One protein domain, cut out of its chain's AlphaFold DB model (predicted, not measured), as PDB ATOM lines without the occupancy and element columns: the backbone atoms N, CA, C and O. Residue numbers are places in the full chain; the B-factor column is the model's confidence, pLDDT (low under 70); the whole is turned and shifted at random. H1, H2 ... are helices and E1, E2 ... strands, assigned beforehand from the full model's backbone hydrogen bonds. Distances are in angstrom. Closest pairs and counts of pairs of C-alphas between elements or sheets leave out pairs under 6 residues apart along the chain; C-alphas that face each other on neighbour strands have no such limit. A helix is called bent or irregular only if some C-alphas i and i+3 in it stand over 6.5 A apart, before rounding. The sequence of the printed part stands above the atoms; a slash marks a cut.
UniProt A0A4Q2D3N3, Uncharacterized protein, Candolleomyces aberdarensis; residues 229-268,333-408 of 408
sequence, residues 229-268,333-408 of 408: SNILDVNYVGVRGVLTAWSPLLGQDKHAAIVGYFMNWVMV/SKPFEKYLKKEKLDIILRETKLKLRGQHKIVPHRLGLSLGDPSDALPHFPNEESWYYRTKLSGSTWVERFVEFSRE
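AT A GLANCE: This is residues 229 to 268 and 333 to 408 of the 408 residues of an uncharacterized protein of Candolleomyces aberdarensis (UniProt A0A4Q2D3N3). What does one see first? A small antiparallel sheet of three strands has H1 and H3 side by side on one face, and a long loop, residues 357 to 383, leads away to H4 at the far end. What is it made of? The printed part has 116 residues with four named helices and three named strands, in the order H1 E1 H2 H3 E2 H4 E3; the class is mixed, with under half of the residues in named elements. The sheet's order is E1 E3 E2, and the whole is compact, with a radius of gyration of the C-alphas of 15.1 A and spans of 47 by 31 by 22 A.

IN THESE COORDINATES: Where do the elements before the cut lie? H1, residues 238 to 249, begins with C-alpha 238 at (46.253, 33.788, -5.682) and is 17.6 A long; it is irregular, with C-alphas 245 and 248 7.1 A apart. E1 is residues 257 to 262, 16.3 A. What follows? H2 is residues 333 to 342, 14.1 A; H3 is 345 to 352, E2 354 to 356 and H4 384 to 391. E3, residues 401 to 407, is 20.3 A long and ends with C-alpha 407 at (28.108, 38.396, -0.908).

HOW THE PARTS SIT: How is the sheet joined? E3 is antiparallel to E1, with N 258 and O 405 2.9 A apart, and to E2, with N 355 and O 406 2.8 A apart, both within hydrogen-bond range. The pairing is staggered: E3 pairs with E1 over residues 401 to 405 and with E2 over 405 to 407. Where are the helices? H1 and H3 are on the same face, making two layers, helices on one face of a sheet; they touch, closest at the C-alphas of Arg 240 and Ile 348, 6.1 A, at a shallow tilt of 26 degrees, the same way. H2 and H4 are not on the sheet, and H2 and H3 meet only through their link. Every O i to N i+4 pair is within hydrogen-bond range in H2, H3 and H4, but 6 of 8 in H1.

THE WHOLE: How large is it? The two C-alphas farthest apart, those of Glu 351 and Glu 384, are 47.0 A apart. Where is it cut or long? Residues 269 to 332 are not printed, with C-alphas 268 and 333 14.9 A apart, and the link from E2 to H4 is long, 27 residues. Is confidence low anywhere? No printed residue is under 70.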
ATOM      1  N   SER A 229      44.921  44.804  -3.526       95.69
ATOM      2  CA  SER A 229      45.852  45.136  -4.604       95.69
ATOM      3  C   SER A 229      45.966  43.995  -5.632       95.69
ATOM      4  O   SER A 229      44.954  43.424  -6.054       95.69
ATOM      5  N   ASN A 230      47.188  43.652  -6.043       96.00
ATOM      6  CA  ASN A 230      47.508  42.620  -7.029       96.00
ATOM      7  C   ASN A 230      47.741  41.220  -6.449       96.00
ATOM      8  O   ASN A 230      48.122  40.316  -7.190       96.00
ATOM      9  N   ILE A 231      47.515  40.987  -5.151       97.81
ATOM     10  CA  ILE A 231      47.858  39.688  -4.543       97.81
ATOM     11  C   ILE A 231      46.937  38.541  -5.010       97.81
ATOM     12  O   ILE A 231      47.194  37.379  -4.699       97.81
ATOM     13  N   LEU A 232      45.890  38.858  -5.785       98.12
ATOM     14  CA  LEU A 232      45.032  37.901  -6.492       98.12
ATOM     15  C   LEU A 232      45.756  37.154  -7.621       98.12
ATOM     16  O   LEU A 232      45.318  36.060  -7.986       98.12
ATOM     17  N   ASP A 233      46.831  37.717  -8.184       97.56
ATOM     18  CA  ASP A 233      47.637  37.032  -9.195       97.56
ATOM     19  C   ASP A 233      48.279  35.753  -8.612       97.56
ATOM     20  O   ASP A 233      48.740  35.715  -7.469       97.56
ATOM     21  N   VAL A 234      48.340  34.700  -9.431       94.81
ATOM     22  CA  VAL A 234      48.847  33.358  -9.072       94.81
ATOM     23  C   VAL A 234      50.295  33.353  -8.571       94.81
ATOM     24  O   VAL A 234      50.662  32.514  -7.755       94.81
ATOM     25  N   ASN A 235      51.126  34.292  -9.023       94.81
ATOM     26  CA  ASN A 235      52.515  34.415  -8.575       94.81
ATOM     27  C   ASN A 235      52.670  35.110  -7.205       94.81
ATOM     28  O   ASN A 235      53.801  35.327  -6.774       94.81
ATOM     29  N   TYR A 236      51.562  35.477  -6.551       95.75
ATOM     30  CA  TYR A 236      51.524  35.974  -5.175       95.75
ATOM     31  C   TYR A 236      50.721  35.011  -4.285       95.75
ATOM     32  O   TYR A 236      51.133  33.872  -4.087       95.75
ATOM     33  N   VAL A 237      49.585  35.452  -3.733       97.06
ATOM     34  CA  VAL A 237      48.717  34.630  -2.873       97.06
ATOM     35  C   VAL A 237      47.728  33.817  -3.713       97.06
ATOM     36  O   VAL A 237      47.385  32.685  -3.363       97.06
ATOM     37  N   GLY A 238      47.262  34.389  -4.823       97.88
ATOM     38  CA  GLY A 238      46.253  33.788  -5.682       97.88
ATOM     39  C   GLY A 238      44.828  33.937  -5.141       97.88
ATOM     40  O   GLY A 238      44.579  34.060  -3.938       97.88
ATOM     41  N   VAL A 239      43.855  33.873  -6.051       98.00
ATOM     42  CA  VAL A 239      42.422  34.070  -5.765       98.00
ATOM     43  C   VAL A 239      41.921  33.206  -4.605       98.00
ATOM     44  O   VAL A 239      41.244  33.708  -3.711       98.00
ATOM     45  N   ARG A 240      42.266  31.911  -4.584       98.12
ATOM     46  CA  ARG A 240      41.821  30.983  -3.530       98.12
ATOM     47  C   ARG A 240      42.324  31.413  -2.152       98.12
ATOM     48  O   ARG A 240      41.523  31.509  -1.227       98.12
ATOM     49  N   GLY A 241      43.622  31.692  -2.021       98.06
ATOM     50  CA  GLY A 241      44.220  32.092  -0.746       98.06
ATOM     51  C   GLY A 241      43.597  33.379  -0.207       98.06
ATOM     52  O   GLY A 241      43.181  33.424   0.951       98.06
ATOM     53  N   VAL A 242      43.439  34.382  -1.075       98.44
ATOM     54  CA  VAL A 242      42.836  35.671  -0.714       98.44
ATOM     55  C   VAL A 242      41.382  35.513  -0.288       98.44
ATOM     56  O   VAL A 242      41.018  35.945   0.807       98.44
ATOM     57  N   LEU A 243      40.542  34.890  -1.122       98.50
ATOM     58  CA  LEU A 243      39.109  34.819  -0.849       98.50
ATOM     59  C   LEU A 243      38.808  33.930   0.363       98.50
ATOM     60  O   LEU A 243      37.961  34.295   1.169       98.50
ATOM     61  N   THR A 244      39.526  32.826   0.577       98.19
ATOM     62  CA  THR A 244      39.358  32.010   1.792       98.19
ATOM     63  C   THR A 244      39.791  32.756   3.062       98.19
ATOM     64  O   THR A 244      39.150  32.633   4.109       98.19
ATOM     65  N   ALA A 245      40.870  33.540   2.988       98.06
ATOM     66  CA  ALA A 245      41.374  34.311   4.121       98.06
ATOM     67  C   ALA A 245      40.407  35.436   4.521       98.06
ATOM     68  O   ALA A 245      39.990  35.521   5.682       98.06
ATOM     69  N   TRP A 246      40.012  36.251   3.542       98.19
ATOM     70  CA  TRP A 246      39.357  37.535   3.768       98.19
ATOM     71  C   TRP A 246      37.835  37.512   3.634       98.19
ATOM     72  O   TRP A 246      37.183  38.356   4.246       98.19
ATOM     73  N   SER A 247      37.234  36.545   2.925       97.44
ATOM     74  CA  SER A 247      35.768  36.481   2.821       97.44
ATOM     75  C   SER A 247      35.058  36.410   4.171       97.44
ATOM     76  O   SER A 247      34.017  37.048   4.290       97.44
ATOM     77  N   PRO A 248      35.564  35.737   5.226       96.75
ATOM     78  CA  PRO A 248      34.846  35.704   6.502       96.75
ATOM     79  C   PRO A 248      34.866  37.045   7.246       96.75
ATOM     80  O   PRO A 248      34.008  37.265   8.088       96.75
ATOM     81  N   LEU A 249      35.801  37.941   6.909       97.75
ATOM     82  CA  LEU A 249      35.898  39.290   7.476       97.75
ATOM     83  C   LEU A 249      35.141  40.331   6.634       97.75
ATOM     84  O   LEU A 249      35.112  41.506   6.986       97.75
ATOM     85  N   LEU A 250      34.533  39.936   5.513       98.19
ATOM     86  CA  LEU A 250      33.713  40.830   4.702       98.19
ATOM     87  C   LEU A 250      32.338  41.029   5.349       98.19
ATOM     88  O   LEU A 250      31.667  40.045   5.688       98.19
ATOM     89  N   GLY A 251      31.903  42.287   5.446       96.94
ATOM     90  CA  GLY A 251      30.569  42.662   5.911       96.94
ATOM     91  C   GLY A 251      29.440  41.956   5.152       96.94
ATOM     92  O   GLY A 251      29.613  41.465   4.034       96.94
ATOM     93  N   GLN A 252      28.268  41.884   5.783       93.88
ATOM     94  CA  GLN A 252      27.060  41.295   5.184       93.88
ATOM     95  C   GLN A 252      26.270  42.296   4.329       93.88
ATOM     96  O   GLN A 252      25.313  41.919   3.659       93.88
ATOM     97  N   ASP A 253      26.655  43.572   4.354       91.44
ATOM     98  CA  ASP A 253      25.985  44.614   3.590       91.44
ATOM     99  C   ASP A 253      26.142  44.411   2.070       91.44
ATOM    100  O   ASP A 253      27.175  43.961   1.570       91.44
ATOM    101  N   LYS A 254      25.117  44.798   1.302       88.88
ATOM    102  CA  LYS A 254      25.089  44.645  -0.165       88.88
ATOM    103  C   LYS A 254      26.144  45.490  -0.889       88.88
ATOM    104  O   LYS A 254      26.456  45.231  -2.056       88.88
ATOM    105  N   HIS A 255      26.656  46.531  -0.240       93.38
ATOM    106  CA  HIS A 255      27.728  47.376  -0.742       93.38
ATOM    107  C   HIS A 255      29.106  46.826  -0.378       93.38
ATOM    108  O   HIS A 255      30.065  47.172  -1.078       93.38
ATOM    109  N   ALA A 256      29.196  45.909   0.596       97.62
ATOM    110  CA  ALA A 256      30.456  45.319   1.013       97.62
ATOM    111  C   ALA A 256      31.152  44.590  -0.145       97.62
ATOM    112  O   ALA A 256      30.516  43.843  -0.902       97.62
ATOM    113  N   ALA A 257      32.453  44.832  -0.318       98.31
ATOM    114  CA  ALA A 257      33.231  44.175  -1.366       98.31
ATOM    115  C   ALA A 257      34.695  43.914  -1.003       98.31
ATOM    116  O   ALA A 257      35.349  44.730  -0.350       98.31
ATOM    117  N   ILE A 258      35.220  42.809  -1.534       98.62
ATOM    118  CA  ILE A 258      36.657  42.611  -1.724       98.62
ATOM    119  C   ILE A 258      37.005  43.145  -3.113       98.62
ATOM    120  O   ILE A 258      36.412  42.718  -4.103       98.62
ATOM    121  N   VAL A 259      37.946  44.080  -3.182       98.44
ATOM    122  CA  VAL A 259      38.380  44.744  -4.412       98.44
ATOM    123  C   VAL A 259      39.853  44.450  -4.629       98.44
ATOM    124  O   VAL A 259      40.660  44.596  -3.716       98.44
ATOM    125  N   GLY A 260      40.211  44.054  -5.841       98.12
ATOM    126  CA  GLY A 260      41.604  43.869  -6.222       98.12
ATOM    127  C   GLY A 260      41.766  43.940  -7.728       98.12
ATOM    128  O   GLY A 260      40.810  44.203  -8.463       98.12
ATOM    129  N   TYR A 261      42.980  43.692  -8.193       97.62
ATOM    130  CA  TYR A 261      43.273  43.633  -9.615       97.62
ATOM    131  C   TYR A 261      44.272  42.531  -9.947       97.62
ATOM    132  O   TYR A 261      44.940  41.977  -9.081       97.62
ATOM    133  N   PHE A 262      44.351  42.208 -11.228       98.00
ATOM    134  CA  PHE A 262      45.354  41.335 -11.811       98.00
ATOM    135  C   PHE A 262      46.214  42.168 -12.743       98.00
ATOM    136  O   PHE A 262      45.685  42.886 -13.593       98.00
ATOM    137  N   MET A 263      47.529  42.043 -12.627       94.69
ATOM    138  CA  MET A 263      48.486  42.658 -13.551       94.69
ATOM    139  C   MET A 263      49.433  41.637 -14.182       94.69
ATOM    140  O   MET A 263      49.979  41.893 -15.254       94.69
ATOM    141  N   ASN A 264      49.584  40.459 -13.567       95.44
ATOM    142  CA  ASN A 264      50.493  39.411 -14.029       95.44
ATOM    143  C   ASN A 264      49.785  38.230 -14.709       95.44
ATOM    144  O   ASN A 264      50.457  37.398 -15.315       95.44
ATOM    145  N   TRP A 265      48.451  38.162 -14.687       96.25
ATOM    146  CA  TRP A 265      47.664  37.102 -15.343       96.25
ATOM    147  C   TRP A 265      48.039  36.851 -16.817       96.25
ATOM    148  O   TRP A 265      48.033  35.714 -17.293       96.25
ATOM    149  N   VAL A 266      48.445  37.897 -17.543       95.00
ATOM    150  CA  VAL A 266      48.887  37.796 -18.943       95.00
ATOM    151  C   VAL A 266      50.192  37.019 -19.136       95.00
ATOM    152  O   VAL A 266      50.501  36.614 -20.253       95.00
ATOM    153  N   MET A 267      50.965  36.793 -18.071       93.44
ATOM    154  CA  MET A 267      52.186  35.985 -18.120       93.44
ATOM    155  C   MET A 267      51.878  34.491 -18.271       93.44
ATOM    156  O   MET A 267      52.707  33.738 -18.775       93.44
ATOM    157  N   VAL A 268      50.682  34.059 -17.857       93.81
ATOM    158  CA  VAL A 268      50.243  32.652 -17.902       93.81
ATOM    159  C   VAL A 268      49.068  32.416 -18.854       93.81
ATOM    160  O   VAL A 268      48.767  31.266 -19.190       93.81
ATOM    161  N   SER A 333      38.865  40.793 -22.407       95.88
ATOM    162  CA  SER A 333      37.876  40.242 -21.462       95.88
ATOM    163  C   SER A 333      37.685  38.739 -21.648       95.88
ATOM    164  O   SER A 333      37.765  38.000 -20.672       95.88
ATOM    165  N   LYS A 334      37.541  38.245 -22.884       96.06
ATOM    166  CA  LYS A 334      37.387  36.803 -23.157       96.06
ATOM    167  C   LYS A 334      38.611  35.977 -22.723       96.06
ATOM    168  O   LYS A 334      38.425  34.975 -22.026       96.06
ATOM    169  N   PRO A 335      39.859  36.364 -23.070       97.19
ATOM    170  CA  PRO A 335      41.057  35.764 -22.482       97.19
ATOM    171  C   PRO A 335      41.062  35.792 -20.951       97.19
ATOM    172  O   PRO A 335      41.418  34.795 -20.323       97.19
ATOM    173  N   PHE A 336      40.638  36.903 -20.342       97.94
ATOM    174  CA  PHE A 336      40.594  37.041 -18.889       97.94
ATOM    175  C   PHE A 336      39.554  36.113 -18.240       97.94
ATOM    176  O   PHE A 336      39.866  35.421 -17.277       97.94
ATOM    177  N   GLU A 337      38.351  35.991 -18.799       97.56
ATOM    178  CA  GLU A 337      37.341  35.029 -18.337       97.56
ATOM    179  C   GLU A 337      37.834  33.582 -18.441       97.56
ATOM    180  O   GLU A 337      37.610  32.769 -17.542       97.56
ATOM    181  N   LYS A 338      38.531  33.249 -19.533       97.88
ATOM    182  CA  LYS A 338      39.161  31.937 -19.714       97.88
ATOM    183  C   LYS A 338      40.226  31.681 -18.647       97.88
ATOM    184  O   LYS A 338      40.275  30.575 -18.109       97.88
ATOM    185  N   TYR A 339      41.029  32.690 -18.318       98.06
ATOM    186  CA  TYR A 339      41.984  32.632 -17.215       98.06
ATOM    187  C   TYR A 339      41.275  32.386 -15.872       98.06
ATOM    188  O   TYR A 339      41.603  31.423 -15.188       98.06
ATOM    189  N   LEU A 340      40.230  33.149 -15.535       98.06
ATOM    190  CA  LEU A 340      39.482  32.960 -14.283       98.06
ATOM    191  C   LEU A 340      38.847  31.561 -14.170       98.06
ATOM    192  O   LEU A 340      38.837  30.967 -13.090       98.06
ATOM    193  N   LYS A 341      38.360  30.999 -15.284       97.69
ATOM    194  CA  LYS A 341      37.868  29.610 -15.341       97.69
ATOM    195  C   LYS A 341      38.987  28.594 -15.099       97.69
ATOM    196  O   LYS A 341      38.779  27.629 -14.369       97.69
ATOM    197  N   LYS A 342      40.176  28.808 -15.674       96.69
ATOM    198  CA  LYS A 342      41.361  27.964 -15.438       96.69
ATOM    199  C   LYS A 342      41.782  27.986 -13.964       96.69
ATOM    200  O   LYS A 342      42.099  26.934 -13.415       96.69
ATOM    201  N   GLU A 343      41.679  29.145 -13.318       96.38
ATOM    202  CA  GLU A 343      41.910  29.328 -11.877       96.38
ATOM    203  C   GLU A 343      40.749  28.818 -10.996       96.38
ATOM    204  O   GLU A 343      40.764  28.994  -9.777       96.38
ATOM    205  N   LYS A 344      39.750  28.142 -11.588       97.56
ATOM    206  CA  LYS A 344      38.605  27.521 -10.898       97.56
ATOM    207  C   LYS A 344      37.816  28.512 -10.037       97.56
ATOM    208  O   LYS A 344      37.367  28.170  -8.937       97.56
ATOM    209  N   LEU A 345      37.659  29.747 -10.523       98.25
ATOM    210  CA  LEU A 345      36.987  30.813  -9.780       98.25
ATOM    211  C   LEU A 345      35.562  30.420  -9.362       98.25
ATOM    212  O   LEU A 345      35.164  30.712  -8.242       98.25
ATOM    213  N   ASP A 346      34.809  29.714 -10.205       97.94
ATOM    214  CA  ASP A 346      33.440  29.269  -9.906       97.94
ATOM    215  C   ASP A 346      33.356  28.345  -8.676       97.94
ATOM    216  O   ASP A 346      32.396  28.404  -7.907       97.94
ATOM    217  N   ILE A 347      34.367  27.498  -8.465       98.31
ATOM    218  CA  ILE A 347      34.452  26.618  -7.296       98.31
ATOM    219  C   ILE A 347      34.772  27.458  -6.057       98.31
ATOM    220  O   ILE A 347      34.106  27.326  -5.033       98.31
ATOM    221  N   ILE A 348      35.746  28.368  -6.169       98.44
ATOM    222  CA  ILE A 348      36.173  29.240  -5.063       98.44
ATOM    223  C   ILE A 348      35.016  30.132  -4.596       98.44
ATOM    224  O   ILE A 348      34.790  30.279  -3.396       98.44
ATOM    225  N   LEU A 349      34.267  30.717  -5.531       98.44
ATOM    226  CA  LEU A 349      33.117  31.571  -5.238       98.44
ATOM    227  C   LEU A 349      32.027  30.813  -4.470       98.44
ATOM    228  O   LEU A 349      31.569  31.300  -3.436       98.44
ATOM    229  N   ARG A 350      31.702  29.581  -4.888       97.94
ATOM    230  CA  ARG A 350      30.754  28.711  -4.170       97.94
ATOM    231  C   ARG A 350      31.223  28.374  -2.755       97.94
ATOM    232  O   ARG A 350      30.454  28.494  -1.808       97.94
ATOM    233  N   GLU A 351      32.489  27.991  -2.593       97.88
ATOM    234  CA  GLU A 351      33.066  27.647  -1.283       97.88
ATOM    235  C   GLU A 351      33.108  28.848  -0.327       97.88
ATOM    236  O   GLU A 351      32.903  28.704   0.877       97.88
ATOM    237  N   THR A 352      33.361  30.045  -0.859       97.31
ATOM    238  CA  THR A 352      33.478  31.282  -0.072       97.31
ATOM    239  C   THR A 352      32.161  32.041   0.085       97.31
ATOM    240  O   THR A 352      32.129  33.030   0.824       97.31
ATOM    241  N   LYS A 353      31.078  31.569  -0.551       97.06
ATOM    242  CA  LYS A 353      29.758  32.228  -0.596       97.06
ATOM    243  C   LYS A 353      29.861  33.673  -1.086       97.06
ATOM    244  O   LYS A 353      29.340  34.608  -0.469       97.06
ATOM    245  N   LEU A 354      30.624  33.855  -2.156       97.75
ATOM    246  CA  LEU A 354      30.816  35.130  -2.830       97.75
ATOM    247  C   LEU A 354      30.371  35.010  -4.282       97.75
ATOM    248  O   LEU A 354      30.397  33.934  -4.869       97.75
ATOM    249  N   LYS A 355      30.067  36.148  -4.895       97.38
ATOM    250  CA  LYS A 355      29.916  36.295  -6.340       97.38
ATOM    251  C   LYS A 355      30.909  37.314  -6.874       97.38
ATOM    252  O   LYS A 355      31.219  38.303  -6.206       97.38
ATOM    253  N   LEU A 356      31.372  37.095  -8.101       97.44
ATOM    254  CA  LEU A 356      32.044  38.128  -8.883       97.44
ATOM    255  C   LEU A 356      30.983  39.113  -9.387       97.44
ATOM    256  O   LEU A 356      29.987  38.705  -9.990       97.44
ATOM    257  N   ARG A 357      31.168  40.410  -9.142       95.12
ATOM    258  CA  ARG A 357      30.243  41.431  -9.636       95.12
ATOM    259  C   ARG A 357      30.424  41.613 -11.142       95.12
ATOM    260  O   ARG A 357      31.493  42.003 -11.594       95.12
ATOM    261  N   GLY A 358      29.354  41.402 -11.909       93.00
ATOM    262  CA  GLY A 358      29.347  41.725 -13.342       93.00
ATOM    263  C   GLY A 358      29.415  43.234 -13.605       93.00
ATOM    264  O   GLY A 358      30.137  43.684 -14.490       93.00
ATOM    265  N   GLN A 359      28.712  44.028 -12.787       93.12
ATOM    266  CA  GLN A 359      28.772  45.488 -12.821       93.12
ATOM    267  C   GLN A 359      29.510  46.013 -11.590       93.12
ATOM    268  O   GLN A 359      29.076  45.805 -10.452       93.12
ATOM    269  N   HIS A 360      30.621  46.699 -11.829       95.12
ATOM    270  CA  HIS A 360      31.442  47.283 -10.779       95.12
ATOM    271  C   HIS A 360      30.845  48.573 -10.213       95.12
ATOM    272  O   HIS A 360      30.175  49.329 -10.919       95.12
ATOM    273  N   LYS A 361      31.107  48.827  -8.926       94.50
ATOM    274  CA  LYS A 361      30.587  49.989  -8.184       94.50
ATOM    275  C   LYS A 361      31.676  50.822  -7.505       94.50
ATOM    276  O   LYS A 361      31.374  51.882  -6.966       94.50
ATOM    277  N   ILE A 362      32.906  50.324  -7.466       95.62
ATOM    278  CA  ILE A 362      34.029  50.880  -6.710       95.62
ATOM    279  C   ILE A 362      35.175  51.229  -7.655       95.62
ATOM    280  O   ILE A 362      35.698  52.338  -7.575       95.62
ATOM    281  N   VAL A 363      35.542  50.312  -8.555       95.38
ATOM    282  CA  VAL A 363      36.608  50.512  -9.553       95.38
ATOM    283  C   VAL A 363      36.154  50.046 -10.936       95.38
ATOM    284  O   VAL A 363      35.467  49.037 -11.031       95.38
ATOM    285  N   PRO A 364      36.515  50.721 -12.037       96.00
ATOM    286  CA  PRO A 364      36.174  50.240 -13.376       96.00
ATOM    287  C   PRO A 364      36.873  48.909 -13.694       96.00
ATOM    288  O   PRO A 364      37.917  48.611 -13.125       96.00
ATOM    289  N   HIS A 365      36.343  48.119 -14.635       96.31
ATOM    290  CA  HIS A 365      36.941  46.834 -15.053       96.31
ATOM    291  C   HIS A 365      38.382  46.968 -15.574       96.31
ATOM    292  O   HIS A 365      39.184  46.036 -15.453       96.31
ATOM    293  N   ARG A 366      38.722  48.130 -16.146       94.12
ATOM    294  CA  ARG A 366      40.045  48.458 -16.694       94.12
ATOM    295  C   ARG A 366      40.407  49.913 -16.430       94.12
ATOM    296  O   ARG A 366      39.538  50.755 -16.211       94.12
ATOM    297  N   LEU A 367      41.695  50.218 -16.552       91.81
ATOM    298  CA  LEU A 367      42.186  51.594 -16.579       91.81
ATOM    299  C   LEU A 367      41.548  52.383 -17.736       91.81
ATOM    300  O   LEU A 367      41.442  51.882 -18.854       91.81
ATOM    301  N   GLY A 368      41.157  53.629 -17.463       89.00
ATOM    302  CA  GLY A 368      40.591  54.543 -18.464       89.00
ATOM    303  C   GLY A 368      39.113  54.320 -18.809       89.00
ATOM    304  O   GLY A 368      38.627  54.955 -19.739       89.00
ATOM    305  N   LEU A 369      38.413  53.444 -18.083       92.94
ATOM    306  CA  LEU A 369      36.962  53.258 -18.185       92.94
ATOM    307  C   LEU A 369      36.221  53.959 -17.040       92.94
ATOM    308  O   LEU A 369      36.801  54.257 -15.992       92.94
ATOM    309  N   SER A 370      34.927  54.188 -17.238       92.44
ATOM    310  CA  SER A 370      34.011  54.715 -16.227       92.44
ATOM    311  C   SER A 370      33.408  53.597 -15.372       92.44
ATOM    312  O   SER A 370      33.365  52.427 -15.758       92.44
ATOM    313  N   LEU A 371      32.901  53.955 -14.187       93.94
ATOM    314  CA  LEU A 371      32.087  53.033 -13.394       93.94
ATOM    315  C   LEU A 371      30.799  52.695 -14.155       93.94
ATOM    316  O   LEU A 371      30.060  53.592 -14.553       93.94
ATOM    317  N   GLY A 372      30.526  51.401 -14.317       89.62
ATOM    318  CA  GLY A 372      29.344  50.899 -15.018       89.62
ATOM    319  C   GLY A 372      29.580  50.493 -16.473       89.62
ATOM    320  O   GLY A 372      28.720  49.800 -17.016       89.62
ATOM    321  N   ASP A 373      30.728  50.839 -17.064       94.19
ATOM    322  CA  ASP A 373      31.118  50.322 -18.380       94.19
ATOM    323  C   ASP A 373      31.217  48.783 -18.348       94.19
ATOM    324  O   ASP A 373      31.621  48.213 -17.323       94.19
ATOM    325  N   PRO A 374      30.852  48.085 -19.441       94.75
ATOM    326  CA  PRO A 374      30.945  46.631 -19.500       94.75
ATOM    327  C   PRO A 374      32.407  46.155 -19.494       94.75
ATOM    328  O   PRO A 374      33.339  46.906 -19.788       94.75
ATOM    329  N   SER A 375      32.625  44.882 -19.157       94.75
ATOM    330  CA  SER A 375      33.968  44.295 -19.005       94.75
ATOM    331  C   SER A 375      34.782  44.232 -20.306       94.75
ATOM    332  O   SER A 375      36.014  44.145 -20.253       94.75
ATOM    333  N   ASP A 376      34.112  44.281 -21.458       95.25
ATOM    334  CA  ASP A 376      34.680  44.280 -22.807       95.25
ATOM    335  C   ASP A 376      34.837  45.690 -23.408       95.25
ATOM    336  O   ASP A 376      35.282  45.840 -24.550       95.25
ATOM    337  N   ALA A 377      34.521  46.742 -22.646       94.94
ATOM    338  CA  ALA A 377      34.731  48.111 -23.087       94.94
ATOM    339  C   ALA A 377      36.223  48.430 -23.278       94.94
ATOM    340  O   ALA A 377      37.120  47.904 -22.605       94.94
ATOM    341  N   LEU A 378      36.485  49.349 -24.208       93.38
ATOM    342  CA  LEU A 378      37.802  49.938 -24.427       93.38
ATOM    343  C   LEU A 378      37.818  51.392 -23.958       93.38
ATOM    344  O   LEU A 378      36.803  52.077 -24.096       93.38
ATOM    345  N   PRO A 379      38.959  51.880 -23.442       92.06
ATOM    346  CA  PRO A 379      39.080  53.265 -23.015       92.06
ATOM    347  C   PRO A 379      38.834  54.220 -24.185       92.06
ATOM    348  O   PRO A 379      39.320  54.016 -25.302       92.06
ATOM    349  N   HIS A 380      38.087  55.286 -23.911       88.62
ATOM    350  CA  HIS A 380      37.835  56.358 -24.863       88.62
ATOM    351  C   HIS A 380      38.721  57.560 -24.539       88.62
ATOM    352  O   HIS A 380      38.750  58.031 -23.406       88.62
ATOM    353  N   PHE A 381      39.414  58.086 -25.550       90.25
ATOM    354  CA  PHE A 381      40.235  59.290 -25.410       90.25
ATOM    355  C   PHE A 381      39.727  60.352 -26.388       90.25
ATOM    356  O   PHE A 381      39.883  60.152 -27.604       90.25
ATOM    357  N   PRO A 382      39.153  61.462 -25.895       89.25
ATOM    358  CA  PRO A 382      38.415  62.424 -26.716       89.25
ATOM    359  C   PRO A 382      39.291  63.211 -27.697       89.25
ATOM    360  O   PRO A 382      38.787  63.747 -28.676       89.25
ATOM    361  N   ASN A 383      40.599  63.305 -27.449       90.06
ATOM    362  CA  ASN A 383      41.535  64.036 -28.300       90.06
ATOM    363  C   ASN A 383      42.962  63.461 -28.205       90.06
ATOM    364  O   ASN A 383      43.237  62.543 -27.424       90.06
ATOM    365  N   GLU A 384      43.869  63.997 -29.023       90.12
ATOM    366  CA  GLU A 384      45.279  63.587 -29.071       90.12
ATOM    367  C   GLU A 384      46.037  63.864 -27.765       90.12
ATOM    368  O   GLU A 384      46.937  63.107 -27.400       90.12
ATOM    369  N   GLU A 385      45.667  64.910 -27.022       91.31
ATOM    370  CA  GLU A 385      46.306  65.202 -25.739       91.31
ATOM    371  C   GLU A 385      45.958  64.161 -24.680       91.31
ATOM    372  O   GLU A 385      46.860  63.619 -24.050       91.31
ATOM    373  N   SER A 386      44.674  63.823 -24.541       91.00
ATOM    374  CA  SER A 386      44.199  62.782 -23.628       91.00
ATOM    375  C   SER A 386      44.868  61.437 -23.925       91.00
ATOM    376  O   SER A 386      45.390  60.775 -23.024       91.00
ATOM    377  N   TRP A 387      44.969  61.076 -25.211       91.44
ATOM    378  CA  TRP A 387      45.721  59.896 -25.639       91.44
ATOM    379  C   TRP A 387      47.181  59.959 -25.200       91.44
ATOM    380  O   TRP A 387      47.690  59.014 -24.596       91.44
ATOM    381  N   TYR A 388      47.862  61.070 -25.475       92.56
ATOM    382  CA  TYR A 388      49.258  61.260 -25.098       92.56
ATOM    383  C   TYR A 388      49.459  61.180 -23.571       92.56
ATOM    384  O   TYR A 388      50.323  60.437 -23.102       92.56
ATOM    385  N   TYR A 389      48.639  61.869 -22.775       92.81
ATOM    386  CA  TYR A 389      48.743  61.879 -21.312       92.81
ATOM    387  C   TYR A 389      48.543  60.494 -20.698       92.81
ATOM    388  O   TYR A 389      49.227  60.126 -19.741       92.81
ATOM    389  N   ARG A 390      47.640  59.694 -21.262       89.25
ATOM    390  CA  ARG A 390      47.338  58.359 -20.744       89.25
ATOM    391  C   ARG A 390      48.329  57.310 -21.236       89.25
ATOM    392  O   ARG A 390      48.709  56.437 -20.466       89.25
ATOM    393  N   THR A 391      48.788  57.390 -22.483       88.38
ATOM    394  CA  THR A 391      49.616  56.330 -23.092       88.38
ATOM    395  C   THR A 391      51.119  56.604 -23.060       88.38
ATOM    396  O   THR A 391      51.900  55.660 -23.170       88.38
ATOM    397  N   LYS A 392      51.539  57.870 -22.926       89.25
ATOM    398  CA  LYS A 392      52.955  58.281 -22.979       89.25
ATOM    399  C   LYS A 392      53.480  58.863 -21.673       89.25
ATOM    400  O   LYS A 392      54.658  58.676 -21.391       89.25
ATOM    401  N   LEU A 393      52.634  59.539 -20.889       90.94
ATOM    402  CA  LEU A 393      53.018  60.052 -19.565       90.94
ATOM    403  C   LEU A 393      52.711  59.084 -18.414       90.94
ATOM    404  O   LEU A 393      53.236  59.281 -17.325       90.94
ATOM    405  N   SER A 394      51.883  58.053 -18.619       84.62
ATOM    406  CA  SER A 394      51.575  57.072 -17.569       84.62
ATOM    407  C   SER A 394      52.410  55.794 -17.697       84.62
ATOM    408  O   SER A 394      52.775  55.374 -18.797       84.62
ATOM    409  N   GLY A 395      52.676  55.146 -16.561       80.38
ATOM    410  CA  GLY A 395      53.354  53.848 -16.482       80.38
ATOM    411  C   GLY A 395      52.445  52.628 -16.691       80.38
ATOM    412  O   GLY A 395      52.878  51.511 -16.422       80.38
ATOM    413  N   SER A 396      51.197  52.823 -17.131       85.88
ATOM    414  CA  SER A 396      50.187  51.758 -17.232       85.88
ATOM    415  C   SER A 396      50.549  50.711 -18.286       85.88
ATOM    416  O   SER A 396      51.034  51.050 -19.370       85.88
ATOM    417  N   THR A 397      50.269  49.436 -18.005       88.06
ATOM    418  CA  THR A 397      50.515  48.347 -18.966       88.06
ATOM    419  C   THR A 397      49.298  48.012 -19.829       88.06
ATOM    420  O   THR A 397      49.452  47.316 -20.832       88.06
ATOM    421  N   TRP A 398      48.117  48.531 -19.468       91.94
ATOM    422  CA  TRP A 398      46.815  48.383 -20.142       91.94
ATOM    423  C   TRP A 398      46.233  46.968 -20.156       91.94
ATOM    424  O   TRP A 398      45.151  46.734 -20.711       91.94
ATOM    425  N   VAL A 399      46.919  46.037 -19.497       93.75
ATOM    426  CA  VAL A 399      46.472  44.659 -19.293       93.75
ATOM    427  C   VAL A 399      45.851  44.446 -17.917       93.75
ATOM    428  O   VAL A 399      45.297  43.377 -17.664       93.75
ATOM    429  N   GLU A 400      45.920  45.447 -17.038       94.94
ATOM    430  CA  GLU A 400      45.355  45.378 -15.700       94.94
ATOM    431  C   GLU A 400      43.844  45.109 -15.767       94.94
ATOM    432  O   GLU A 400      43.112  45.702 -16.571       94.94
ATOM    433  N   ARG A 401      43.382  44.185 -14.923       97.31
ATOM    434  CA  ARG A 401      41.969  43.825 -14.782       97.31
ATOM    435  C   ARG A 401      41.557  43.928 -13.333       97.31
ATOM    436  O   ARG A 401      42.075  43.191 -12.502       97.31
ATOM    437  N   PHE A 402      40.631  44.825 -13.040       97.75
ATOM    438  CA  PHE A 402      40.069  44.956 -11.703       97.75
ATOM    439  C   PHE A 402      38.925  43.964 -11.532       97.75
ATOM    440  O   PHE A 402      38.287  43.574 -12.509       97.75
ATOM    441  N   VAL A 403      38.659  43.562 -10.293       98.12
ATOM    442  CA  VAL A 403      37.534  42.698  -9.931       98.12
ATOM    443  C   VAL A 403      36.936  43.139  -8.602       98.12
ATOM    444  O   VAL A 403      37.641  43.606  -7.705       98.12
ATOM    445  N   GLU A 404      35.629  42.940  -8.461       97.81
ATOM    446  CA  GLU A 404      34.919  43.115  -7.199       97.81
ATOM    447  C   GLU A 404      34.187  41.825  -6.823       97.81
ATOM    448  O   GLU A 404      33.369  41.311  -7.589       97.81
ATOM    449  N   PHE A 405      34.433  41.329  -5.615       98.25
ATOM    450  CA  PHE A 405      33.710  40.200  -5.039       98.25
ATOM    451  C   PHE A 405      32.785  40.690  -3.935       98.25
ATOM    452  O   PHE A 405      33.203  41.465  -3.076       98.25
ATOM    453  N   SER A 406      31.542  40.226  -3.921       97.31
ATOM    454  CA  SER A 406      30.583  40.543  -2.858       97.31
ATOM    455  C   SER A 406      29.833  39.304  -2.403       97.31
ATOM    456  O   SER A 406      29.905  38.267  -3.058       97.31
ATOM    457  N   ARG A 407      29.083  39.419  -1.304       94.56
ATOM    458  CA  ARG A 407      28.108  38.396  -0.908       94.56
ATOM    459  C   ARG A 407      27.088  38.154  -2.028       94.56
ATOM    460  O   ARG A 407      26.856  39.050  -2.854       94.56
ATOM    461  N   GLU A 408      26.564  36.928  -2.076       76.25
ATOM    462  CA  GLU A 408      25.476  36.535  -2.984       76.25
ATOM    463  C   GLU A 408      24.228  37.401  -2.823       76.25
ATOM    464  O   GLU A 408      23.934  37.845  -1.693       76.25
TER     465      GLU A 408